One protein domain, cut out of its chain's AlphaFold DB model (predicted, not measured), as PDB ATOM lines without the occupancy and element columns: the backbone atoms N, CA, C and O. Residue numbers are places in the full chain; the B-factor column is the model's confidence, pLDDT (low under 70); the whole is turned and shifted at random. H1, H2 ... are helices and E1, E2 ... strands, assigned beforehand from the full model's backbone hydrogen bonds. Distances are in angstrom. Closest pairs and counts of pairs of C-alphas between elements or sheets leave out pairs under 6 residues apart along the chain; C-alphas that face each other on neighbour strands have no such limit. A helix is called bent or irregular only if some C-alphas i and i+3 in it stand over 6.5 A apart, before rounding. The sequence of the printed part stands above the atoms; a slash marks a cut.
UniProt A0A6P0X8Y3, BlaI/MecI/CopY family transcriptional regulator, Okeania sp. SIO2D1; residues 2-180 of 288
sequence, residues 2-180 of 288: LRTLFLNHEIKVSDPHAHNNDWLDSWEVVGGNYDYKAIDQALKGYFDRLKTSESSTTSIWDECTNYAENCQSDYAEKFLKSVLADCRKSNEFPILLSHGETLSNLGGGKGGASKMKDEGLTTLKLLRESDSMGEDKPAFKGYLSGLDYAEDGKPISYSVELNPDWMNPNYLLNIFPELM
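This is residues 2 to 180 of the 288 residues of the protein "BlaI/MecI/CopY family transcriptional regulator" of Okeania sp. SIO2D1 (UniProt A0A6P0X8Y3). The domain has two lobes: a sheet of four strands, E2, E1, E3 and E4, covered on one face by the long helix H2 with H3, H4 and H5 near its E4 edge, and a long twisted sheet, E5, E6 and E7. H6 bridges the lobes, and a tail of H7 and H8 leads away from E7. The printed part has 179 residues with eight named helices and seven named strands, in the order H1 E1 E2 H2 E3 H3 H4 E4 H5 H6 E5 E6 E7 H7 H8. The first sheet is parallel, the second antiparallel, and the class is mixed; the whole is compact, with a radius of gyration of the C-alphas of 17.1 A and spans of 45 by 45 by 33 A.

The larger sheet runs E2, residues 28 to 30, E1, 10 to 14, E3, 57 to 61, and E4, 92 to 96, with N 30 and O 13, N 14 and O 60, and N 61 and O 95 each 2.9 A apart, within hydrogen-bond range. H2, residues 36 to 52, is on one face, two layers, at a height over the sheet of 9.5 A. E2, H2 and E3 form a split strand-helix-strand unit, E1 between its strands; E3, H3, residues 64 to 70, H4, 75 to 85, and E4 form an unsplit one; both crossovers are right-handed. H4, the hub, touching three helices, touches H2, closest C-alphas Leu 43 and Tyr 75, 6.2 A, and H6, residues 113 to 120, closest Leu 84 and Gly 120, 6.0 A. H3 and H4 only just touch, only at the corner, with 3 pairs of C-alphas within 8 A. H5, residues 103 to 106, touches H3, closest C-alphas Thr 65 and Asn 105, 3.9 A. H6 is on the second sheet, over none of its strands; the closest C-alphas of H6 and E6, residues 136 to 149, are Glu 119 and Gly 146, 6.8 A. E5, residues 123 to 130, E6 and E7, 155 to 161, form a meander, each strand the antiparallel neighbour of the one before, with N 125 and O 143, 2.8 A, and N 144 and O 158, 2.8 A. H1, residues 2 to 7, only just grazes the larger sheet and H7, residues 164 to 167, the second. H7 and H8, residues 169 to 175, are close but not clearly touching. Every O i to N i+4 pair is within range in H1, H6 and H8; H2 has 12 of 13, H4 5 of 7, and H3 1 of 3 beside 3 of 4 O i to N i+3 pairs; H5 and H7 are too short.

H1 begins at C-alpha 2, (-34.849, -0.443, 16.743). H2 is 24.3 A long, E5 23.1 A, E7 18.9 A and E6 32.5 A, bending by 52 degrees at residue 140. H3 and H4 are irregular: C-alphas 65 and 68 are 7.3 A apart, 77 and 80 7.4 A. H8 ends at C-alpha 175, (-43.864, 0.306, 12.607).

The C-alphas of Thr 52 and Ser 132, the two farthest apart, are 52.6 A apart. The printed part has no cut, and the link from E1 to E2, 13 residues, is long. Mean pLDDT of the printed part is 80.4; 36 residues are under 70, among them 2 to 7 and 100 to 119.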
ATOM      1  N   LEU A   2     -33.935  -1.436  16.126       44.59
ATOM      2  CA  LEU A   2     -34.849  -0.443  16.743       44.59
ATOM      3  C   LEU A   2     -35.764  -1.054  17.822       44.59
ATOM      4  O   LEU A   2     -35.823  -0.557  18.936       44.59
ATOM      5  N   ARG A   3     -36.360  -2.220  17.546       39.62
ATOM      6  CA  ARG A   3     -37.160  -2.981  18.523       39.62
ATOM      7  C   ARG A   3     -36.390  -3.392  19.788       39.62
ATOM      8  O   ARG A   3     -36.946  -3.397  20.872       39.62
ATOM      9  N   THR A   4     -35.109  -3.733  19.664       48.88
ATOM     10  CA  THR A   4     -34.245  -4.084  20.807       48.88
ATOM     11  C   THR A   4     -33.881  -2.839  21.614       48.88
ATOM     12  O   THR A   4     -33.890  -2.878  22.839       48.88
ATOM     13  N   LEU A   5     -33.620  -1.738  20.904       54.44
ATOM     14  CA  LEU A   5     -33.244  -0.437  21.449       54.44
ATOM     15  C   LEU A   5     -34.406   0.220  22.209       54.44
ATOM     16  O   LEU A   5     -34.163   0.856  23.223       54.44
ATOM     17  N   PHE A   6     -35.652   0.017  21.767       56.53
ATOM     18  CA  PHE A   6     -36.839   0.577  22.422       56.53
ATOM     19  C   PHE A   6     -37.535  -0.347  23.432       56.53
ATOM     20  O   PHE A   6     -38.295   0.156  24.248       56.53
ATOM     21  N   LEU A   7     -37.315  -1.670  23.401       60.19
ATOM     22  CA  LEU A   7     -38.055  -2.598  24.279       60.19
ATOM     23  C   LEU A   7     -37.224  -3.248  25.390       60.19
ATOM     24  O   LEU A   7     -37.805  -3.683  26.378       60.19
ATOM     25  N   ASN A   8     -35.895  -3.318  25.259       75.56
ATOM     26  CA  ASN A   8     -35.040  -4.010  26.237       75.56
ATOM     27  C   ASN A   8     -33.988  -3.109  26.888       75.56
ATOM     28  O   ASN A   8     -33.190  -3.598  27.689       75.56
ATOM     29  N   HIS A   9     -33.927  -1.836  26.504       83.75
ATOM     30  CA  HIS A   9     -32.968  -0.890  27.053       83.75
ATOM     31  C   HIS A   9     -33.698   0.136  27.910       83.75
ATOM     32  O   HIS A   9     -34.761   0.628  27.536       83.75
ATOM     33  N   GLU A  10     -33.094   0.492  29.036       87.75
ATOM     34  CA  GLU A  10     -33.430   1.742  29.703       87.75
ATOM     35  C   GLU A  10     -32.897   2.895  28.840       87.75
ATOM     36  O   GLU A  10     -31.730   2.876  28.439       87.75
ATOM     37  N   ILE A  11     -33.743   3.874  28.517       88.94
ATOM     38  CA  ILE A  11     -33.346   5.033  27.710       88.94
ATOM     39  C   ILE A  11     -33.222   6.245  28.624       88.94
ATOM     40  O   ILE A  11     -34.183   6.635  29.292       88.94
ATOM     41  N   LYS A  12     -32.027   6.837  28.632       93.44
ATOM     42  CA  LYS A  12     -31.706   8.049  29.387       93.44
ATOM     43  C   LYS A  12     -31.221   9.125  28.427       93.44
ATOM     44  O   LYS A  12     -30.351   8.861  27.601       93.44
ATOM     45  N   VAL A  13     -31.754  10.334  28.543       94.50
ATOM     46  CA  VAL A  13     -31.415  11.475  27.691       94.50
ATOM     47  C   VAL A  13     -30.893  12.615  28.550       94.50
ATOM     48  O   VAL A  13     -31.528  13.023  29.520       94.50
ATOM     49  N   SER A  14     -29.731  13.138  28.183       95.88
ATOM     50  CA  SER A  14     -29.201  14.392  28.710       95.88
ATOM     51  C   SER A  14     -29.256  15.431  27.607       95.88
ATOM     52  O   SER A  14     -28.558  15.296  26.606       95.88
ATOM     53  N   ASP A  15     -30.099  16.441  27.783       94.56
ATOM     54  CA  ASP A  15     -30.354  17.457  26.770       94.56
ATOM     55  C   ASP A  15     -30.553  18.834  27.436       94.56
ATOM     56  O   ASP A  15     -31.553  19.047  28.135       94.56
ATOM     57  N   PRO A  16     -29.633  19.800  27.229       92.94
ATOM     58  CA  PRO A  16     -29.781  21.155  27.768       92.94
ATOM     59  C   PRO A  16     -31.036  21.881  27.240       92.94
ATOM     60  O   PRO A  16     -31.587  22.776  27.894       92.94
ATOM     61  N   HIS A  17     -31.527  21.470  26.073       92.00
ATOM     62  CA  HIS A  17     -32.674  22.014  25.366       92.00
ATOM     63  C   HIS A  17     -33.925  21.132  25.466       92.00
ATOM     64  O   HIS A  17     -34.880  21.390  24.742       92.00
ATOM     65  N   ALA A  18     -33.999  20.197  26.424       90.25
ATOM     66  CA  ALA A  18     -35.138  19.275  26.562       90.25
ATOM     67  C   ALA A  18     -36.513  19.963  26.661       90.25
ATOM     68  O   ALA A  18     -37.531  19.374  26.335       90.25
ATOM     69  N   HIS A  19     -36.550  21.227  27.087       88.81
ATOM     70  CA  HIS A  19     -37.752  22.062  27.133       88.81
ATOM     71  C   HIS A  19     -38.317  22.455  25.753       88.81
ATOM     72  O   HIS A  19     -39.461  22.895  25.683       88.81
ATOM     73  N   ASN A  20     -37.530  22.319  24.684       86.69
ATOM     74  CA  ASN A  20     -37.911  22.617  23.300       86.69
ATOM     75  C   ASN A  20     -38.080  21.351  22.445       86.69
ATOM     76  O   ASN A  20     -38.408  21.467  21.267       86.69
ATOM     77  N   ASN A  21     -37.825  20.171  23.016       82.12
ATOM     78  CA  ASN A  21     -37.786  18.897  22.306       82.12
ATOM     79  C   ASN A  21     -38.886  17.961  22.823       82.12
ATOM     80  O   ASN A  21     -39.099  17.840  24.028       82.12
ATOM     81  N   ASP A  22     -39.544  17.249  21.909       80.69
ATOM     82  CA  ASP A  22     -40.630  16.311  22.223       80.69
ATOM     83  C   ASP A  22     -40.084  14.903  22.518       80.69
ATOM     84  O   ASP A  22     -40.307  13.944  21.773       80.69
ATOM     85  N   TRP A  23     -39.312  14.770  23.597       83.31
ATOM     86  CA  TRP A  23     -38.874  13.456  24.078       83.31
ATOM     87  C   TRP A  23     -40.056  12.640  24.621       83.31
ATOM     88  O   TRP A  23     -41.035  13.192  25.120       83.31
ATOM     89  N   LEU A  24     -39.970  11.308  24.549       79.19
ATOM     90  CA  LEU A  24     -41.034  10.435  25.052       79.19
ATOM     91  C   LEU A  24     -41.099  10.461  26.587       79.19
ATOM     92  O   LEU A  24     -40.080  10.283  27.250       79.19
ATOM     93  N   ASP A  25     -42.311  10.550  27.144       76.38
ATOM     94  CA  ASP A  25     -42.564  10.536  28.599       76.38
ATOM     95  C   ASP A  25     -42.033   9.280  29.312       76.38
ATOM     96  O   ASP A  25     -41.815   9.280  30.524       76.38
ATOM     97  N   SER A  26     -41.858   8.180  28.576       79.00
ATOM     98  CA  SER A  26     -41.321   6.924  29.105       79.00
ATOM     99  C   SER A  26     -39.800   6.934  29.271       79.00
ATOM    100  O   SER A  26     -39.248   5.972  29.808       79.00
ATOM    101  N   TRP A  27     -39.112   7.972  28.793       87.06
ATOM    102  CA  TRP A  27     -37.660   8.098  28.878       87.06
ATOM    103  C   TRP A  27     -37.271   8.963  30.071       87.06
ATOM    104  O   TRP A  27     -37.960   9.915  30.434       87.06
ATOM    105  N   GLU A  28     -36.126   8.661  30.677       91.25
ATOM    106  CA  GLU A  28     -35.563   9.541  31.698       91.25
ATOM    107  C   GLU A  28     -34.827  10.688  31.008       91.25
ATOM    108  O   GLU A  28     -33.749  10.488  30.453       91.25
ATOM    109  N   VAL A  29     -35.405  11.887  31.042       94.19
ATOM    110  CA  VAL A  29     -34.848  13.078  30.390       94.19
ATOM    111  C   VAL A  29     -34.417  14.095  31.443       94.19
ATOM    112  O   VAL A  29     -35.193  14.453  32.330       94.19
ATOM    113  N   VAL A  30     -33.183  14.586  31.339       96.06
ATOM    114  CA  VAL A  30     -32.616  15.603  32.237       96.06
ATOM    115  C   VAL A  30     -31.900  16.705  31.460       96.06
ATOM    116  O   VAL A  30     -31.545  16.533  30.298       96.06
ATOM    117  N   GLY A  31     -31.643  17.837  32.124       94.19
ATOM    118  CA  GLY A  31     -30.841  18.939  31.577       94.19
ATOM    119  C   GLY A  31     -31.638  20.113  31.011       94.19
ATOM    120  O   GLY A  31     -31.057  21.165  30.764       94.19
ATOM    121  N   GLY A  32     -32.959  19.985  30.864       94.38
ATOM    122  CA  GLY A  32     -33.796  21.046  30.303       94.38
ATOM    123  C   GLY A  32     -33.609  22.407  30.991       94.38
ATOM    124  O   GLY A  32     -33.438  22.489  32.205       94.38
ATOM    125  N   ASN A  33     -33.694  23.479  30.201       94.50
ATOM    126  CA  ASN A  33     -33.402  24.861  30.598       94.50
ATOM    127  C   ASN A  33     -31.935  25.071  31.002       94.50
ATOM    128  O   ASN A  33     -31.657  25.819  31.939       94.50
ATOM    129  N   TYR A  34     -31.004  24.431  30.287       93.81
ATOM    130  CA  TYR A  34     -29.565  24.525  30.552       93.81
ATOM    131  C   TYR A  34     -29.174  24.072  31.971       93.81
ATOM    132  O   TYR A  34     -28.236  24.608  32.566       93.81
ATOM    133  N   ASP A  35     -29.873  23.082  32.534       95.19
ATOM    134  CA  ASP A  35     -29.527  22.499  33.833       95.19
ATOM    135  C   ASP A  35     -28.312  21.566  33.707       95.19
ATOM    136  O   ASP A  35     -28.387  20.338  33.804       95.19
ATOM    137  N   TYR A  36     -27.143  22.175  33.509       93.56
ATOM    138  CA  TYR A  36     -25.872  21.462  33.423       93.56
ATOM    139  C   TYR A  36     -25.496  20.754  34.725       93.56
ATOM    140  O   TYR A  36     -24.687  19.834  34.699       93.56
ATOM    141  N   LYS A  37     -26.104  21.113  35.864       94.56
ATOM    142  CA  LYS A  37     -25.904  20.383  37.118       94.56
ATOM    143  C   LYS A  37     -26.589  19.017  37.067       94.56
ATOM    144  O   LYS A  37     -26.003  18.038  37.528       94.56
ATOM    145  N   ALA A  38     -27.793  18.935  36.504       95.31
ATOM    146  CA  ALA A  38     -28.456  17.656  36.260       95.31
ATOM    147  C   ALA A  38     -27.686  16.805  35.234       95.31
ATOM    148  O   ALA A  38     -27.491  15.611  35.455       95.31
ATOM    149  N   ILE A  39     -27.162  17.423  34.167       95.00
ATOM    150  CA  ILE A  39     -26.308  16.735  33.179       95.00
ATOM    151  C   ILE A  39     -25.023  16.206  33.838       95.00
ATOM    152  O   ILE A  39     -24.621  15.070  33.599       95.00
ATOM    153  N   ASP A  40     -24.400  16.977  34.728       93.31
ATOM    154  CA  ASP A  40     -23.207  16.558  35.472       93.31
ATOM    155  C   ASP A  40     -23.486  15.352  36.390       93.31
ATOM    156  O   ASP A  40     -22.691  14.411  36.488       93.31
ATOM    157  N   GLN A  41     -24.666  15.321  37.016       95.12
ATOM    158  CA  GLN A  41     -25.132  14.159  37.775       95.12
ATOM    159  C   GLN A  41     -25.386  12.945  36.874       95.12
ATOM    160  O   GLN A  41     -25.033  11.827  37.258       95.12
ATOM    161  N   ALA A  42     -25.938  13.147  35.677       95.06
ATOM    162  CA  ALA A  42     -26.122  12.083  34.696       95.06
ATOM    163  C   ALA A  42     -24.780  11.519  34.207       95.06
ATOM    164  O   ALA A  42     -24.626  10.298  34.143       95.06
ATOM    165  N   LEU A  43     -23.781  12.375  33.953       93.81
ATOM    166  CA  LEU A  43     -22.408  11.968  33.627       93.81
ATOM    167  C   LEU A  43     -21.812  11.102  34.738       93.81
ATOM    168  O   LEU A  43     -21.291  10.019  34.472       93.81
ATOM    169  N   LYS A  44     -21.948  11.524  35.998       93.44
ATOM    170  CA  LYS A  44     -21.538  10.700  37.140       93.44
ATOM    171  C   LYS A  44     -22.262   9.347  37.152       93.44
ATOM    172  O   LYS A  44     -21.615   8.315  37.324       93.44
ATOM    173  N   GLY A  45     -23.579   9.346  36.944       92.62
ATOM    174  CA  GLY A  45     -24.389   8.130  36.867       92.62
ATOM    175  C   GLY A  45     -23.926   7.180  35.760       92.62
ATOM    176  O   GLY A  45     -23.834   5.978  35.990       92.62
ATOM    177  N   TYR A  46     -23.561   7.712  34.593       93.19
ATOM    178  CA  TYR A  46     -22.939   6.955  33.506       93.19
ATOM    179  C   TYR A  46     -21.639   6.279  33.955       93.19
ATOM    180  O   TYR A  46     -21.508   5.063  33.836       93.19
ATOM    181  N   PHE A  47     -20.709   7.021  34.564       91.69
ATOM    182  CA  PHE A  47     -19.448   6.449  35.053       91.69
ATOM    183  C   PHE A  47     -19.638   5.401  36.153       91.69
ATOM    184  O   PHE A  47     -18.819   4.487  36.282       91.69
ATOM    185  N   ASP A  48     -20.683   5.531  36.966       91.38
ATOM    186  CA  ASP A  48     -21.031   4.530  37.968       91.38
ATOM    187  C   ASP A  48     -21.601   3.264  37.294       91.38
ATOM    188  O   ASP A  48     -21.147   2.162  37.610       91.38
ATOM    189  N   ARG A  49     -22.465   3.396  36.274       90.44
ATOM    190  CA  ARG A  49     -22.989   2.256  35.491       90.44
ATOM    191  C   ARG A  49     -21.910   1.470  34.758       90.44
ATOM    192  O   ARG A  49     -21.981   0.243  34.745       90.44
ATOM    193  N   LEU A  50     -20.875   2.128  34.236       89.19
ATOM    194  CA  LEU A  50     -19.744   1.435  33.602       89.19
ATOM    195  C   LEU A  50     -19.047   0.424  34.530       89.19
ATOM    196  O   LEU A  50     -18.385  -0.494  34.052       89.19
ATOM    197  N   LYS A  51     -19.166   0.593  35.853       86.94
ATOM    198  CA  LYS A  51     -18.537  -0.286  36.848       86.94
ATOM    199  C   LYS A  51     -19.449  -1.424  37.304       86.94
ATOM    200  O   LYS A  51     -18.934  -2.435  37.774       86.94
ATOM    201  N   THR A  52     -20.768  -1.235  37.260       79.19
ATOM    202  CA  THR A  52     -21.713  -2.072  38.021       79.19
ATOM    203  C   THR A  52     -22.972  -2.494  37.266       79.19
ATOM    204  O   THR A  52     -23.745  -3.267  37.823       79.19
ATOM    205  N   SER A  53     -23.248  -1.966  36.069       72.94
ATOM    206  CA  SER A  53     -24.541  -2.198  35.413       72.94
ATOM    207  C   SER A  53     -24.622  -3.572  34.756       72.94
ATOM    208  O   SER A  53     -23.835  -3.887  33.863       72.94
ATOM    209  N   GLU A  54     -25.626  -4.354  35.150       72.69
ATOM    210  CA  GLU A  54     -26.011  -5.588  34.456       72.69
ATOM    211  C   GLU A  54     -27.087  -5.337  33.383       72.69
ATOM    212  O   GLU A  54     -27.208  -6.124  32.442       72.69
ATOM    213  N   SER A  55     -27.834  -4.228  33.467       81.44
ATOM    214  CA  SER A  55     -28.881  -3.864  32.506       81.44
ATOM    215  C   SER A  55     -28.336  -3.084  31.309       81.44
ATOM    216  O   SER A  55     -27.431  -2.254  31.443       81.44
ATOM    217  N   SER A  56     -28.934  -3.333  30.139       87.25
ATOM    218  CA  SER A  56     -28.688  -2.564  28.919       87.25
ATOM    219  C   SER A  56     -29.276  -1.163  29.031       87.25
ATOM    220  O   SER A  56     -30.484  -1.007  29.195       87.25
ATOM    221  N   THR A  57     -28.423  -0.149  28.914       89.56
ATOM    222  CA  THR A  57     -28.823   1.263  28.929       89.56
ATOM    223  C   THR A  57     -28.391   1.933  27.634       89.56
ATOM    224  O   THR A  57     -27.228   1.841  27.237       89.56
ATOM    225  N   THR A  58     -29.313   2.627  26.976       90.81
ATOM    226  CA  THR A  58     -28.997   3.561  25.891       90.81
ATOM    227  C   THR A  58     -28.969   4.965  26.476       90.81
ATOM    228  O   THR A  58     -30.002   5.469  26.916       90.81
ATOM    229  N   SER A  59     -27.803   5.608  26.449       92.31
ATOM    230  CA  SER A  59     -27.673   7.000  26.887       92.31
ATOM    231  C   SER A  59     -27.515   7.924  25.694       92.31
ATOM    232  O   SER A  59     -26.544   7.806  24.950       92.31
ATOM    233  N   ILE A  60     -28.451   8.848  25.525       92.94
ATOM    234  CA  ILE A  60     -28.420   9.882  24.493       92.94
ATOM    235  C   ILE A  60     -27.884  11.164  25.124       92.94
ATOM    236  O   ILE A  60     -28.405  11.635  26.133       92.94
ATOM    237  N   TRP A  61     -26.836  11.716  24.529       92.81
ATOM    238  CA  TRP A  61     -26.171  12.928  24.996       92.81
ATOM    239  C   TRP A  61     -26.298  13.994  23.923       92.81
ATOM    240  O   TRP A  61     -25.549  13.983  22.941       92.81
ATOM    241  N   ASP A  62     -27.281  14.870  24.104       90.81
ATOM    242  CA  ASP A  62     -27.569  15.947  23.172       90.81
ATOM    243  C   ASP A  62     -26.725  17.186  23.456       90.81
ATOM    244  O   ASP A  62     -26.406  17.510  24.606       90.81
ATOM    245  N   GLU A  63     -26.340  17.864  22.380       85.44
ATOM    246  CA  GLU A  63     -25.528  19.077  22.392       85.44
ATOM    247  C   GLU A  63     -24.268  18.970  23.279       85.44
ATOM    248  O   GLU A  63     -23.910  19.862  24.059       85.44
ATOM    249  N   CYS A  64     -23.559  17.844  23.150       80.88
ATOM    250  CA  CYS A  64     -22.404  17.513  23.993       80.88
ATOM    251  C   CYS A  64     -21.208  18.478  23.845       80.88
ATOM    252  O   CYS A  64     -20.310  18.484  24.693       80.88
ATOM    253  N   THR A  65     -21.212  19.343  22.822       76.00
ATOM    254  CA  THR A  65     -20.227  20.415  22.599       76.00
ATOM    255  C   THR A  65     -20.023  21.292  23.831       76.00
ATOM    256  O   THR A  65     -18.895  21.655  24.151       76.00
ATOM    257  N   ASN A  66     -21.099  21.589  24.559       80.56
ATOM    258  CA  ASN A  66     -21.074  22.590  25.626       80.56
ATOM    259  C   ASN A  66     -20.743  22.001  27.005       80.56
ATOM    260  O   ASN A  66     -20.646  22.735  27.988       80.56
ATOM    261  N   TYR A  67     -20.571  20.682  27.115       85.50
ATOM    262  CA  TYR A  67     -20.484  20.025  28.420       85.50
ATOM    263  C   TYR A  67     -19.179  20.346  29.142       85.50
ATOM    264  O   TYR A  67     -19.200  20.612  30.336       85.50
ATOM    265  N   ALA A  68     -18.052  20.370  28.427       80.06
ATOM    266  CA  ALA A  68     -16.749  20.662  29.027       80.06
ATOM    267  C   ALA A  68     -16.680  22.060  29.662       80.06
ATOM    268  O   ALA A  68     -15.934  22.266  30.612       80.06
ATOM    269  N   GLU A  69     -17.440  23.016  29.124       81.88
ATOM    270  CA  GLU A  69     -17.437  24.405  29.587       81.88
ATOM    271  C   GLU A  69     -18.451  24.656  30.707       81.88
ATOM    272  O   GLU A  69     -18.233  25.534  31.541       81.88
ATOM    273  N   ASN A  70     -19.553  23.899  30.741       86.88
ATOM    274  CA  ASN A  70     -20.683  24.181  31.628       86.88
ATOM    275  C   ASN A  70     -20.871  23.157  32.759       86.88
ATOM    276  O   ASN A  70     -21.449  23.492  33.796       86.88
ATOM    277  N   CYS A  71     -20.387  21.924  32.600       87.12
ATOM    278  CA  CYS A  71     -20.395  20.932  33.672       87.12
ATOM    279  C   CYS A  71     -19.250  21.210  34.655       87.12
ATOM    280  O   CYS A  71     -18.130  21.527  34.261       87.12
ATOM    281  N   GLN A  72     -19.531  21.097  35.954       81.62
ATOM    282  CA  GLN A  72     -18.572  21.475  36.999       81.62
ATOM    283  C   GLN A  72     -17.586  20.359  37.354       81.62
ATOM    284  O   GLN A  72     -16.523  20.641  37.913       81.62
ATOM    285  N   SER A  73     -17.930  19.098  37.084       81.19
ATOM    286  CA  SER A  73     -17.057  17.970  37.391       81.19
ATOM    287  C   SER A  73     -16.049  17.683  36.279       81.19
ATOM    288  O   SER A  73     -16.200  18.073  35.122       81.19
ATOM    289  N   ASP A  74     -15.035  16.889  36.622       83.75
ATOM    290  CA  ASP A  74     -14.067  16.375  35.655       83.75
ATOM    291  C   ASP A  74     -14.608  15.207  34.803       83.75
ATOM    292  O   ASP A  74     -13.874  14.663  33.970       83.75
ATOM    293  N   TYR A  75     -15.875  14.811  34.987       85.94
ATOM    294  CA  TYR A  75     -16.496  13.747  34.203       85.94
ATOM    295  C   TYR A  75     -16.670  14.155  32.743       85.94
ATOM    296  O   TYR A  75     -16.414  13.326  31.869       85.94
ATOM    297  N   ALA A  76     -17.026  15.416  32.468       83.12
ATOM    298  CA  ALA A  76     -17.210  15.914  31.106       83.12
ATOM    299  C   ALA A  76     -15.925  15.765  30.270       83.12
ATOM    300  O   ALA A  76     -15.953  15.113  29.231       83.12
ATOM    301  N   GLU A  77     -14.770  16.211  30.785       78.88
ATOM    302  CA  GLU A  77     -13.468  16.074  30.099       78.88
ATOM    303  C   GLU A  77     -13.049  14.610  29.843       78.88
ATOM    304  O   GLU A  77     -12.225  14.317  28.973       78.88
ATOM    305  N   LYS A  78     -13.549  13.663  30.644       83.62
ATOM    306  CA  LYS A  78     -13.215  12.232  30.527       83.62
ATOM    307  C   LYS A  78     -14.224  11.462  29.686       83.62
ATOM    308  O   LYS A  78     -13.949  10.319  29.311       83.62
ATOM    309  N   PHE A  79     -15.379  12.058  29.412       86.12
ATOM    310  CA  PHE A  79     -16.550  11.363  28.910       86.12
ATOM    311  C   PHE A  79     -16.296  10.706  27.551       86.12
ATOM    312  O   PHE A  79     -16.416   9.487  27.438       86.12
ATOM    313  N   LEU A  80     -15.818  11.464  26.557       83.19
ATOM    314  CA  LEU A  80     -15.541  10.930  25.219       83.19
ATOM    315  C   LEU A  80     -14.541   9.769  25.249       83.19
ATOM    316  O   LEU A  80     -14.729   8.750  24.587       83.19
ATOM    317  N   LYS A  81     -13.473   9.896  26.041       80.44
ATOM    318  CA  LYS A  81     -12.481   8.823  26.180       80.44
ATOM    319  C   LYS A  81     -13.119   7.557  26.751       80.44
ATOM    320  O   LYS A  81     -12.801   6.463  26.294       80.44
ATOM    321  N   SER A  82     -14.011   7.712  27.723       86.06
ATOM    322  CA  SER A  82     -14.717   6.592  28.331       86.06
ATOM    323  C   SER A  82     -15.705   5.936  27.367       86.06
ATOM    324  O   SER A  82     -15.739   4.712  27.268       86.06
ATOM    325  N   VAL A  83     -16.428   6.729  26.570       86.25
ATOM    326  CA  VAL A  83     -17.264   6.216  25.473       86.25
ATOM    327  C   VAL A  83     -16.435   5.381  24.495       86.25
ATOM    328  O   VAL A  83     -16.883   4.335  24.052       86.25
ATOM    329  N   LEU A  84     -15.204   5.778  24.182       80.56
ATOM    330  CA  LEU A  84     -14.364   5.043  23.229       80.56
ATOM    331  C   LEU A  84     -13.715   3.778  23.816       80.56
ATOM    332  O   LEU A  84     -13.483   2.809  23.089       80.56
ATOM    333  N   ALA A  85     -13.375   3.791  25.105       78.94
ATOM    334  CA  ALA A  85     -12.540   2.760  25.728       78.94
ATOM    335  C   ALA A  85     -13.310   1.790  26.634       78.94
ATOM    336  O   ALA A  85     -12.989   0.597  26.675       78.94
ATOM    337  N   ASP A  86     -14.298   2.298  27.368       78.75
ATOM    338  CA  ASP A  86     -14.889   1.605  28.511       78.75
ATOM    339  C   ASP A  86     -16.285   1.062  28.202       78.75
ATOM    340  O   ASP A  86     -16.611  -0.024  28.680       78.75
ATOM    341  N   CYS A  87     -17.069   1.737  27.345       73.88
ATOM    342  CA  CYS A  87     -18.440   1.305  27.030       73.88
ATOM    343  C   CYS A  87     -18.493  -0.130  26.477       73.88
ATOM    344  O   CYS A  87     -19.402  -0.883  26.803       73.88
ATOM    345  N   ARG A  88     -17.453  -0.562  25.742       67.12
ATOM    346  CA  ARG A  88     -17.328  -1.913  25.158       67.12
ATOM    347  C   ARG A  88     -17.323  -3.037  26.198       67.12
ATOM    348  O   ARG A  88     -17.477  -4.199  25.835       67.12
ATOM    349  N   LYS A  89     -17.062  -2.713  27.467       70.00
ATOM    350  CA  LYS A  89     -16.979  -3.669  28.583       70.00
ATOM    351  C   LYS A  89     -18.225  -3.647  29.470       70.00
ATOM    352  O   LYS A  89     -18.295  -4.421  30.419       70.00
ATOM    353  N   SER A  90     -19.175  -2.770  29.169       78.31
ATOM    354  CA  SER A  90     -20.403  -2.544  29.928       78.31
ATOM    355  C   SER A  90     -21.623  -2.688  29.019       78.31
ATOM    356  O   SER A  90     -21.513  -2.516  27.809       78.31
ATOM    357  N   ASN A  91     -22.802  -2.927  29.589       85.00
ATOM    358  CA  ASN A  91     -24.065  -2.918  28.843       85.00
ATOM    359  C   ASN A  91     -24.566  -1.475  28.602       85.00
ATOM    360  O   ASN A  91     -25.711  -1.140  28.887       85.00
ATOM    361  N   GLU A  92     -23.694  -0.603  28.096       88.31
ATOM    362  CA  GLU A  92     -23.972   0.818  27.873       88.31
ATOM    363  C   GLU A  92     -23.780   1.165  26.391       88.31
ATOM    364  O   GLU A  92     -22.732   0.894  25.805       88.31
ATOM    365  N   PHE A  93     -24.794   1.791  25.796       88.75
ATOM    366  CA  PHE A  93     -24.879   2.087  24.365       88.75
ATOM    367  C   PHE A  93     -25.038   3.600  24.154       88.75
ATOM    368  O   PHE A  93     -26.154   4.085  23.952       88.75
ATOM    369  N   PRO A  94     -23.948   4.376  24.269       89.81
ATOM    370  CA  PRO A  94     -24.007   5.829  24.175       89.81
ATOM    371  C   PRO A  94     -24.248   6.309  22.735       89.81
ATOM    372  O   PRO A  94     -23.596   5.850  21.796       89.81
ATOM    373  N   ILE A  95     -25.139   7.288  22.577       90.88
ATOM    374  CA  ILE A  95     -25.390   8.043  21.346       90.88
ATOM    375  C   ILE A  95     -25.025   9.500  21.623       90.88
ATOM    376  O   ILE A  95     -25.549  10.103  22.557       90.88
ATOM    377  N   LEU A  96     -24.116  10.060  20.826       89.94
ATOM    378  CA  LEU A  96     -23.677  11.451  20.949       89.94
ATOM    379  C   LEU A  96     -24.276  12.270  19.809       89.94
ATOM    380  O   LEU A  96     -24.087  11.916  18.644       89.94
ATOM    381  N   LEU A  97     -24.956  13.366  20.139       88.31
ATOM    382  CA  LEU A  97     -25.449  14.336  19.165       88.31
ATOM    383  C   LEU A  97     -24.630  15.623  19.301       88.31
ATOM    384  O   LEU A  97     -24.361  16.109  20.403       88.31
ATOM    385  N   SER A  98     -24.150  16.130  18.168       84.00
ATOM    386  CA  SER A  98     -23.321  17.334  18.116       84.00
ATOM    387  C   SER A  98     -23.434  18.017  16.759       84.00
ATOM    388  O   SER A  98     -23.517  17.361  15.718       84.00
ATOM    389  N   HIS A  99     -23.363  19.347  16.764       74.94
ATOM    390  CA  HIS A  99     -23.299  20.174  15.559       74.94
ATOM    391  C   HIS A  99     -21.902  20.231  14.913       74.94
ATOM    392  O   HIS A  99     -21.721  20.894  13.889       74.94
ATOM    393  N   GLY A 100     -20.900  19.530  15.457       65.94
ATOM    394  CA  GLY A 100     -19.604  19.398  14.797       65.94
ATOM    395  C   GLY A 100     -18.798  18.177  15.219       65.94
ATOM    396  O   GLY A 100     -19.064  17.515  16.210       65.94
ATOM    397  N   GLU A 101     -17.777  17.872  14.426       59.81
ATOM    398  CA  GLU A 101     -16.990  16.640  14.561       59.81
ATOM    399  C   GLU A 101     -15.651  16.843  15.285       59.81
ATOM    400  O   GLU A 101     -14.848  15.912  15.392       59.81
ATOM    401  N   THR A 102     -15.342  18.055  15.738       59.97
ATOM    402  CA  THR A 102     -14.077  18.327  16.427       59.97
ATOM    403  C   THR A 102     -14.107  17.755  17.844       59.97
ATOM    404  O   THR A 102     -15.156  17.643  18.466       59.97
ATOM    405  N   LEU A 103     -12.940  17.408  18.395       57.75
ATOM    406  CA  LEU A 103     -12.827  16.924  19.781       57.75
ATOM    407  C   LEU A 103     -13.355  17.909  20.826       57.75
ATOM    408  O   LEU A 103     -13.810  17.482  21.883       57.75
ATOM    409  N   SER A 104     -13.284  19.210  20.539       59.50
ATOM    410  CA  SER A 104     -13.936  20.236  21.354       59.50
ATOM    411  C   SER A 104     -15.454  20.044  21.378       59.50
ATOM    412  O   SER A 104     -16.064  20.184  22.427       59.50
ATOM    413  N   ASN A 105     -16.040  19.634  20.250       54.91
ATOM    414  CA  ASN A 105     -17.484  19.517  20.051       54.91
ATOM    415  C   ASN A 105     -18.068  18.183  20.533       54.91
ATOM    416  O   ASN A 105     -19.270  17.961  20.435       54.91
ATOM    417  N   LEU A 106     -17.228  17.299  21.074       58.81
ATOM    418  CA  LEU A 106     -17.622  16.026  21.677       58.81
ATOM    419  C   LEU A 106     -17.326  15.999  23.189       58.81
ATOM    420  O   LEU A 106     -17.017  14.946  23.743       58.81
ATOM    421  N   GLY A 107     -17.368  17.159  23.855       56.16
ATOM    422  CA  GLY A 107     -17.217  17.252  25.312       56.16
ATOM    423  C   GLY A 107     -15.775  17.341  25.825       56.16
ATOM    424  O   GLY A 107     -15.544  17.113  27.007       56.16
ATOM    425  N   GLY A 108     -14.810  17.704  24.972       54.81
ATOM    426  CA  GLY A 108     -13.430  17.998  25.371       54.81
ATOM    427  C   GLY A 108     -12.549  16.754  25.522       54.81
ATOM    428  O   GLY A 108     -12.700  15.960  26.440       54.81
ATOM    429  N   GLY A 109     -11.562  16.596  24.634       52.00
ATOM    430  CA  GLY A 109     -10.569  15.520  24.710       52.00
ATOM    431  C   GLY A 109      -9.136  16.051  24.711       52.00
ATOM    432  O   GLY A 109      -8.720  16.720  23.767       52.00
ATOM    433  N   LYS A 110      -8.341  15.706  25.732       52.62
ATOM    434  CA  LYS A 110      -6.873  15.862  25.708       52.62
ATOM    435  C   LYS A 110      -6.223  14.601  25.123       52.62
ATOM    436  O   LYS A 110      -6.612  13.497  25.483       52.62
ATOM    437  N   GLY A 111      -5.218  14.781  24.255       45.41
ATOM    438  CA  GLY A 111      -4.195  13.791  23.860       45.41
ATOM    439  C   GLY A 111      -4.672  12.383  23.454       45.41
ATOM    440  O   GLY A 111      -4.902  11.532  24.305       45.41
ATOM    441  N   GLY A 112      -4.713  12.094  22.146       47.66
ATOM    442  CA  GLY A 112      -4.894  10.731  21.599       47.66
ATOM    443  C   GLY A 112      -6.330  10.342  21.222       47.66
ATOM    444  O   GLY A 112      -6.522   9.419  20.435       47.66
ATOM    445  N   ALA A 113      -7.331  11.094  21.685       55.25
ATOM    446  CA  ALA A 113      -8.737  10.827  21.384       55.25
ATOM    447  C   ALA A 113      -9.124  11.073  19.909       55.25
ATOM    448  O   ALA A 113     -10.094  10.488  19.452       55.25
ATOM    449  N   SER A 114      -8.361  11.860  19.132       58.88
ATOM    450  CA  SER A 114      -8.648  12.070  17.695       58.88
ATOM    451  C   SER A 114      -8.570  10.781  16.892       58.88
ATOM    452  O   SER A 114      -9.473  10.471  16.131       58.88
ATOM    453  N   LYS A 115      -7.507  10.003  17.110       57.75
ATOM    454  CA  LYS A 115      -7.301   8.744  16.395       57.75
ATOM    455  C   LYS A 115      -8.281   7.671  16.873       57.75
ATOM    456  O   LYS A 115      -8.843   6.946  16.070       57.75
ATOM    457  N   MET A 116      -8.554   7.637  18.181       60.75
ATOM    458  CA  MET A 116      -9.569   6.743  18.748       60.75
ATOM    459  C   MET A 116     -10.986   7.089  18.283       60.75
ATOM    460  O   MET A 116     -11.802   6.190  18.159       60.75
ATOM    461  N   LYS A 117     -11.287   8.366  18.028       64.62
ATOM    462  CA  LYS A 117     -12.563   8.805  17.459       64.62
ATOM    463  C   LYS A 117     -12.708   8.292  16.024       64.62
ATOM    464  O   LYS A 117     -13.716   7.665  15.720       64.62
ATOM    465  N   ASP A 118     -11.695   8.511  15.186       64.81
ATOM    466  CA  ASP A 118     -11.723   8.115  13.770       64.81
ATOM    467  C   ASP A 118     -11.787   6.584  13.578       64.81
ATOM    468  O   ASP A 118     -12.347   6.110  12.592       64.81
ATOM    469  N   GLU A 119     -11.255   5.813  14.532       66.94
ATOM    470  CA  GLU A 119     -11.223   4.338  14.506       66.94
ATOM    471  C   GLU A 119     -12.275   3.674  15.423       66.94
ATOM    472  O   GLU A 119     -12.375   2.448  15.485       66.94
ATOM    473  N   GLY A 120     -13.018   4.456  16.211       72.00
ATOM    474  CA  GLY A 120     -13.808   3.936  17.333       72.00
ATOM    475  C   GLY A 120     -15.279   4.327  17.343       72.00
ATOM    476  O   GLY A 120     -16.023   3.723  18.116       72.00
ATOM    477  N   LEU A 121     -15.700   5.284  16.509       80.62
ATOM    478  CA  LEU A 121     -17.095   5.714  16.398       80.62
ATOM    479  C   LEU A 121     -17.695   5.345  15.047       80.62
ATOM    480  O   LEU A 121     -17.155   5.680  13.993       80.62
ATOM    481  N   THR A 122     -18.892   4.771  15.087       87.00
ATOM    482  CA  THR A 122     -19.803   4.823  13.945       87.00
ATOM    483  C   THR A 122     -20.437   6.211  13.905       87.00
ATOM    484  O   THR A 122     -21.063   6.632  14.876       87.00
ATOM    485  N   THR A 123     -20.258   6.932  12.800       87.88
ATOM    486  CA  THR A 123     -20.677   8.335  12.675       87.88
ATOM    487  C   THR A 123     -21.691   8.492  11.554       87.88
ATOM    488  O   THR A 123     -21.419   8.118  10.417       87.88
ATOM    489  N   LEU A 124     -22.838   9.098  11.868       89.31
ATOM    490  CA  LEU A 124     -23.806   9.577  10.888       89.31
ATOM    491  C   LEU A 124     -23.700  11.100  10.787       89.31
ATOM    492  O   LEU A 124     -24.112  11.820  11.693       89.31
ATOM    493  N   LYS A 125     -23.159  11.592   9.674       89.75
ATOM    494  CA  LYS A 125     -23.100  13.022   9.368       89.75
ATOM    495  C   LYS A 125     -24.306  13.411   8.526       89.75
ATOM    496  O   LYS A 125     -24.409  12.973   7.383       89.75
ATOM    497  N   LEU A 126     -25.175  14.263   9.058       89.19
ATOM    498  CA  LEU A 126     -26.327  14.797   8.331       89.19
ATOM    499  C   LEU A 126     -25.994  16.135   7.674       89.19
ATOM    500  O   LEU A 126     -25.266  16.956   8.231       89.19
ATOM    501  N   LEU A 127     -26.513  16.337   6.467       89.38
ATOM    502  CA  LEU A 127     -26.324  17.556   5.692       89.38
ATOM    503  C   LEU A 127     -27.531  18.485   5.836       89.38
ATOM    504  O   LEU A 127     -28.677  18.044   5.952       89.38
ATOM    505  N   ARG A 128     -27.253  19.786   5.756       88.94
ATOM    506  CA  ARG A 128     -28.255  20.834   5.550       88.94
ATOM    507  C   ARG A 128     -28.286  21.252   4.084       88.94
ATOM    508  O   ARG A 128     -27.269  21.168   3.392       88.94
ATOM    509  N   GLU A 129     -29.426  21.747   3.643       90.12
ATOM    510  CA  GLU A 129     -29.578  22.485   2.394       90.12
ATOM    511  C   GLU A 129     -30.328  23.786   2.677       90.12
ATOM    512  O   GLU A 129     -31.109  23.857   3.623       90.12
ATOM    513  N   SER A 130     -30.100  24.813   1.865       91.25
ATOM    514  CA  SER A 130     -30.864  26.055   1.968       91.25
ATOM    515  C   SER A 130     -32.078  25.983   1.049       91.25
ATOM    516  O   SER A 130     -31.991  25.481  -0.077       91.25
ATOM    517  N   ASP A 131     -33.221  26.462   1.519       85.62
ATOM    518  CA  ASP A 131     -34.408  26.599   0.689       85.62
ATOM    519  C   ASP A 131     -34.305  27.800  -0.273       85.62
ATOM    520  O   ASP A 131     -33.300  28.510  -0.341       85.62
ATOM    521  N   SER A 132     -35.359  28.037  -1.059       85.44
ATOM    522  CA  SER A 132     -35.403  29.154  -2.012       85.44
ATOM    523  C   SER A 132     -35.366  30.543  -1.363       85.44
ATOM    524  O   SER A 132     -35.168  31.527  -2.072       85.44
ATOM    525  N   MET A 133     -35.603  30.634  -0.053       86.31
ATOM    526  CA  MET A 133     -35.537  31.866   0.734       86.31
ATOM    527  C   MET A 133     -34.193  32.020   1.462       86.31
ATOM    528  O   MET A 133     -33.930  33.084   2.014       86.31
ATOM    529  N   GLY A 134     -33.316  31.013   1.393       86.62
ATOM    530  CA  GLY A 134     -32.021  30.998   2.069       86.62
ATOM    531  C   GLY A 134     -32.074  30.445   3.493       86.62
ATOM    532  O   GLY A 134     -31.056  30.488   4.178       86.62
ATOM    533  N   GLU A 135     -33.220  29.914   3.925       87.44
ATOM    534  CA  GLU A 135     -33.376  29.302   5.241       87.44
ATOM    535  C   GLU A 135     -32.811  27.881   5.233       87.44
ATOM    536  O   GLU A 135     -32.992  27.122   4.273       87.44
ATOM    537  N   ASP A 136     -32.116  27.509   6.305       85.94
ATOM    538  CA  ASP A 136     -31.556  26.170   6.441       85.94
ATOM    539  C   ASP A 136     -32.647  25.142   6.740       85.94
ATOM    540  O   ASP A 136     -33.459  25.302   7.650       85.94
ATOM    541  N   LYS A 137     -32.609  24.024   6.018       86.44
ATOM    542  CA  LYS A 137     -33.438  22.849   6.284       86.44
ATOM    543  C   LYS A 137     -32.615  21.560   6.221       86.44
ATOM    544  O   LYS A 137     -31.553  21.524   5.589       86.44
ATOM    545  N   PRO A 138     -33.085  20.472   6.856       86.38
ATOM    546  CA  PRO A 138     -32.468  19.164   6.692       86.38
ATOM    547  C   PRO A 138     -32.475  18.757   5.214       86.38
ATOM    548  O   PRO A 138     -33.522  18.777   4.571       86.38
ATOM    549  N   ALA A 139     -31.325  18.340   4.683       89.06
ATOM    550  CA  ALA A 139     -31.248  17.802   3.322       89.06
ATOM    551  C   ALA A 139     -31.736  16.348   3.236       89.06
ATOM    552  O   ALA A 139     -31.784  15.780   2.146       89.06
ATOM    553  N   PHE A 140     -32.001  15.719   4.390       87.94
ATOM    554  CA  PHE A 140     -32.292  14.288   4.535       87.94
ATOM    555  C   PHE A 140     -31.250  13.389   3.856       87.94
ATOM    556  O   PHE A 140     -31.522  12.263   3.459       87.94
ATOM    557  N   LYS A 141     -30.023  13.889   3.730       89.81
ATOM    558  CA  LYS A 141     -28.885  13.210   3.119       89.81
ATOM    559  C   LYS A 141     -27.697  13.310   4.044       89.81
ATOM    560  O   LYS A 141     -27.576  14.263   4.816       89.81
ATOM    561  N   GLY A 142     -26.818  12.330   3.962       91.12
ATOM    562  CA  GLY A 142     -25.690  12.247   4.861       91.12
ATOM    563  C   GLY A 142     -24.632  11.255   4.433       91.12
ATOM    564  O   GLY A 142     -24.674  10.683   3.343       91.12
ATOM    565  N   TYR A 143     -23.693  11.049   5.345       91.50
ATOM    566  CA  TYR A 143     -22.629  10.070   5.221       91.50
ATOM    567  C   TYR A 143     -22.561   9.224   6.488       91.50
ATOM    568  O   TYR A 143     -22.547   9.769   7.592       91.50
ATOM    569  N   LEU A 144     -22.511   7.907   6.322       90.56
ATOM    570  CA  LEU A 144     -22.297   6.942   7.391       90.56
ATOM    571  C   LEU A 144     -20.875   6.393   7.288       90.56
ATOM    572  O   LEU A 144     -20.493   5.881   6.238       90.56
ATOM    573  N   SER A 145     -20.099   6.482   8.362       89.56
ATOM    574  CA  SER A 145     -18.727   5.968   8.420       89.56
ATOM    575  C   SER A 145     -18.455   5.197   9.713       89.56
ATOM    576  O   SER A 145     -19.226   5.271  10.671       89.56
ATOM    577  N   GLY A 146     -17.367   4.422   9.731       85.81
ATOM    578  CA  GLY A 146     -16.936   3.658  10.911       85.81
ATOM    579  C   GLY A 146     -17.629   2.301  11.088       85.81
ATOM    580  O   GLY A 146     -17.531   1.714  12.163       85.81
ATOM    581  N   LEU A 147     -18.331   1.811  10.057       85.19
ATOM    582  CA  LEU A 147     -18.820   0.424   9.985       85.19
ATOM    583  C   LEU A 147     -17.756  -0.520   9.416       85.19
ATOM    584  O   LEU A 147     -17.479  -1.560  10.004       85.19
ATOM    585  N   ASP A 148     -17.134  -0.111   8.311       85.19
ATOM    586  CA  ASP A 148     -16.095  -0.863   7.614       85.19
ATOM    587  C   ASP A 148     -14.838  -0.009   7.452       85.19
ATOM    588  O   ASP A 148     -14.900   1.226   7.423       85.19
ATOM    589  N   TYR A 149     -13.697  -0.678   7.308       83.81
ATOM    590  CA  TYR A 149     -12.385  -0.050   7.187       83.81
ATOM    591  C   TYR A 149     -11.681  -0.549   5.929       83.81
ATOM    592  O   TYR A 149     -11.720  -1.738   5.611       83.81
ATOM    593  N   ALA A 150     -11.042   0.369   5.209       84.69
ATOM    594  CA  ALA A 150     -10.188   0.035   4.077       84.69
ATOM    595  C   ALA A 150      -8.873  -0.613   4.553       84.69
ATOM    596  O   ALA A 150      -8.535  -0.578   5.737       84.69
ATOM    597  N   GLU A 151      -8.092  -1.174   3.624       83.56
ATOM    598  CA  GLU A 151      -6.800  -1.815   3.939       83.56
ATOM    599  C   GLU A 151      -5.791  -0.864   4.606       83.56
ATOM    600  O   GLU A 151      -4.924  -1.304   5.358       83.56
ATOM    601  N   ASP A 152      -5.914   0.446   4.368       82.69
ATOM    602  CA  ASP A 152      -5.087   1.485   4.990       82.69
ATOM    603  C   ASP A 152      -5.565   1.895   6.399       82.69
ATOM    604  O   ASP A 152      -5.007   2.816   7.000       82.69
ATOM    605  N   GLY A 153      -6.593   1.221   6.924       75.88
ATOM    606  CA  GLY A 153      -7.178   1.463   8.238       75.88
ATOM    607  C   GLY A 153      -8.105   2.676   8.307       75.88
ATOM    608  O   GLY A 153      -8.567   3.005   9.396       75.88
ATOM    609  N   LYS A 154      -8.400   3.355   7.188       80.50
ATOM    610  CA  LYS A 154      -9.355   4.471   7.189       80.50
ATOM    611  C   LYS A 154     -10.804   3.977   7.137       80.50
ATOM    612  O   LYS A 154     -11.086   3.009   6.424       80.50
ATOM    613  N   PRO A 155     -11.740   4.652   7.829       82.19
ATOM    614  CA  PRO A 155     -13.150   4.299   7.761       82.19
ATOM    615  C   PRO A 155     -13.701   4.544   6.351       82.19
ATOM    616  O   PRO A 155     -13.494   5.607   5.757       82.19
ATOM    617  N   ILE A 156     -14.434   3.564   5.828       86.62
ATOM    618  CA  ILE A 156     -15.182   3.693   4.577       86.62
ATOM    619  C   ILE A 156     -16.434   4.527   4.856       86.62
ATOM    620  O   ILE A 156     -17.097   4.352   5.879       86.62
ATOM    621  N   SER A 157     -16.733   5.459   3.949       89.81
ATOM    622  CA  SER A 157     -17.883   6.356   4.044       89.81
ATOM    623  C   SER A 157     -18.927   5.999   2.990       89.81
ATOM    624  O   SER A 157     -18.614   5.918   1.800       89.81
ATOM    625  N   TYR A 158     -20.168   5.813   3.426       91.31
ATOM    626  CA  TYR A 158     -21.318   5.472   2.597       91.31
ATOM    627  C   TYR A 158     -22.277   6.656   2.534       91.31
ATOM    628  O   TYR A 158     -22.638   7.211   3.571       91.31
ATOM    629  N   SER A 159     -22.727   7.046   1.338       92.25
ATOM    630  CA  SER A 159     -23.814   8.025   1.236       92.25
ATOM    631  C   SER A 159     -25.108   7.409   1.749       92.25
ATOM    632  O   SER A 159     -25.451   6.292   1.359       92.25
ATOM    633  N   VAL A 160     -25.847   8.157   2.555       89.94
ATOM    634  CA  VAL A 160     -27.170   7.756   3.027       89.94
ATOM    635  C   VAL A 160     -28.201   8.808   2.659       89.94
ATOM    636  O   VAL A 160     -27.920  10.008   2.659       89.94
ATOM    637  N   GLU A 161     -29.404   8.341   2.358       88.75
ATOM    638  CA  GLU A 161     -30.595   9.163   2.195       88.75
ATOM    639  C   GLU A 161     -31.600   8.689   3.240       88.75
ATOM    640  O   GLU A 161     -31.903   7.500   3.344       88.75
ATOM    641  N   LEU A 162     -32.030   9.615   4.086       82.19
ATOM    642  CA  LEU A 162     -33.028   9.373   5.108       82.19
ATOM    643  C   LEU A 162     -34.391   9.616   4.488       82.19
ATOM    644  O   LEU A 162     -34.623  10.660   3.883       82.19
ATOM    645  N   ASN A 163     -35.312   8.677   4.672       77.50
ATOM    646  CA  ASN A 163     -36.696   8.964   4.351       77.50
ATOM    647  C   ASN A 163     -37.211  10.012   5.363       77.50
ATOM    648  O   ASN A 163     -37.151   9.744   6.566       77.50
ATOM    649  N   PRO A 164     -37.709  11.183   4.922       71.94
ATOM    650  CA  PRO A 164     -38.282  12.190   5.816       71.94
ATOM    651  C   PRO A 164     -39.395  11.629   6.708       71.94
ATOM    652  O   PRO A 164     -39.538  12.054   7.852       71.94
ATOM    653  N   ASP A 165     -40.125  10.623   6.222       70.81
ATOM    654  CA  ASP A 165     -41.187   9.958   6.972       70.81
ATOM    655  C   ASP A 165     -40.648   9.199   8.189       70.81
ATOM    656  O   ASP A 165     -41.361   9.052   9.171       70.81
ATOM    657  N   TRP A 166     -39.379   8.772   8.201       67.62
ATOM    658  CA  TRP A 166     -38.781   8.129   9.382       67.62
ATOM    659  C   TRP A 166     -38.687   9.068  10.585       67.62
ATOM    660  O   TRP A 166     -38.650   8.602  11.720       67.62
ATOM    661  N   MET A 167     -38.666  10.377  10.334       61.91
ATOM    662  CA  MET A 167     -38.655  11.414  11.364       61.91
ATOM    663  C   MET A 167     -40.075  11.798  11.805       61.91
ATOM    664  O   MET A 167     -40.235  12.655  12.668       61.91
ATOM    665  N   ASN A 168     -41.113  11.181  11.224       68.12
ATOM    666  CA  ASN A 168     -42.495  11.351  11.647       68.12
ATOM    667  C   ASN A 168     -42.803  10.373  12.799       68.12
ATOM    668  O   ASN A 168     -42.781   9.156  12.584       68.12
ATOM    669  N   PRO A 169     -43.158  10.860  14.003       64.00
ATOM    670  CA  PRO A 169     -43.519   9.996  15.124       64.00
ATOM    671  C   PRO A 169     -44.621   8.986  14.777       64.00
ATOM    672  O   PRO A 169     -44.547   7.834  15.196       64.00
ATOM    673  N   ASN A 170     -45.594   9.362  13.940       67.12
ATOM    674  CA  ASN A 170     -46.673   8.460  13.525       67.12
ATOM    675  C   ASN A 170     -46.168   7.303  12.657       67.12
ATOM    676  O   ASN A 170     -46.668   6.189  12.763       67.12
ATOM    677  N   TYR A 171     -45.156   7.539  11.823       71.75
ATOM    678  CA  TYR A 171     -44.530   6.471  11.048       71.75
ATOM    679  C   TYR A 171     -43.807   5.480  11.971       71.75
ATOM    680  O   TYR A 171     -43.947   4.269  11.804       71.75
ATOM    681  N   LEU A 172     -43.095   5.974  12.992       66.31
ATOM    682  CA  LEU A 172     -42.456   5.115  13.994       66.31
ATOM    683  C   LEU A 172     -43.484   4.318  14.807       66.31
ATOM    684  O   LEU A 172     -43.287   3.122  15.002       66.31
ATOM    685  N   LEU A 173     -44.593   4.940  15.217       70.38
ATOM    686  CA  LEU A 173     -45.694   4.256  15.906       70.38
ATOM    687  C   LEU A 173     -46.396   3.226  15.008       70.38
ATOM    688  O   LEU A 173     -46.792   2.176  15.496       70.38
ATOM    689  N   ASN A 174     -46.497   3.465  13.700       72.81
ATOM    690  CA  ASN A 174     -47.045   2.480  12.763       72.81
ATOM    691  C   ASN A 174     -46.145   1.243  12.625       72.81
ATOM    692  O   ASN A 174     -46.645   0.128  12.482       72.81
ATOM    693  N   ILE A 175     -44.822   1.421  12.664       71.31
ATOM    694  CA  ILE A 175     -43.864   0.306  12.607       71.31
ATOM    695  C   ILE A 175     -43.751  -0.405  13.961       71.31
ATOM    696  O   ILE A 175     -43.551  -1.620  14.002       71.31
ATOM    697  N   PHE A 176     -43.878   0.343  15.058       71.19
ATOM    698  CA  PHE A 176     -43.751  -0.143  16.431       71.19
ATOM    699  C   PHE A 176     -44.982   0.254  17.264       71.19
ATOM    700  O   PHE A 176     -44.872   1.084  18.172       71.19
ATOM    701  N   PRO A 177     -46.165  -0.324  16.983       70.38
ATOM    702  CA  PRO A 177     -47.409   0.028  17.673       70.38
ATOM    703  C   PRO A 177     -47.357  -0.253  19.178       70.38
ATOM    704  O   PRO A 177     -48.085   0.362  19.953       70.38
ATOM    705  N   GLU A 178     -46.463  -1.136  19.628       66.69
ATOM    706  CA  GLU A 178     -46.210  -1.380  21.047       66.69
ATOM    707  C   GLU A 178     -45.613  -0.181  21.809       66.69
ATOM    708  O   GLU A 178     -45.650  -0.183  23.038       66.69
ATOM    709  N   LEU A 179     -45.090   0.837  21.112       65.44
ATOM    710  CA  LEU A 179     -44.609   2.086  21.720       65.44
ATOM    711  C   LEU A 179     -45.739   3.068  22.042       65.44
ATOM    712  O   LEU A 179     -45.490   4.076  22.705       65.44
ATOM    713  N   MET A 180     -46.972   2.805  21.588       66.62
ATOM    714  CA  MET A 180     -48.104   3.645  21.962       66.62
ATOM    715  C   MET A 180     -48.292   3.604  23.485       66.62
ATOM    716  O   MET A 180     -48.265   2.513  24.068       66.62
TER     717      MET A 180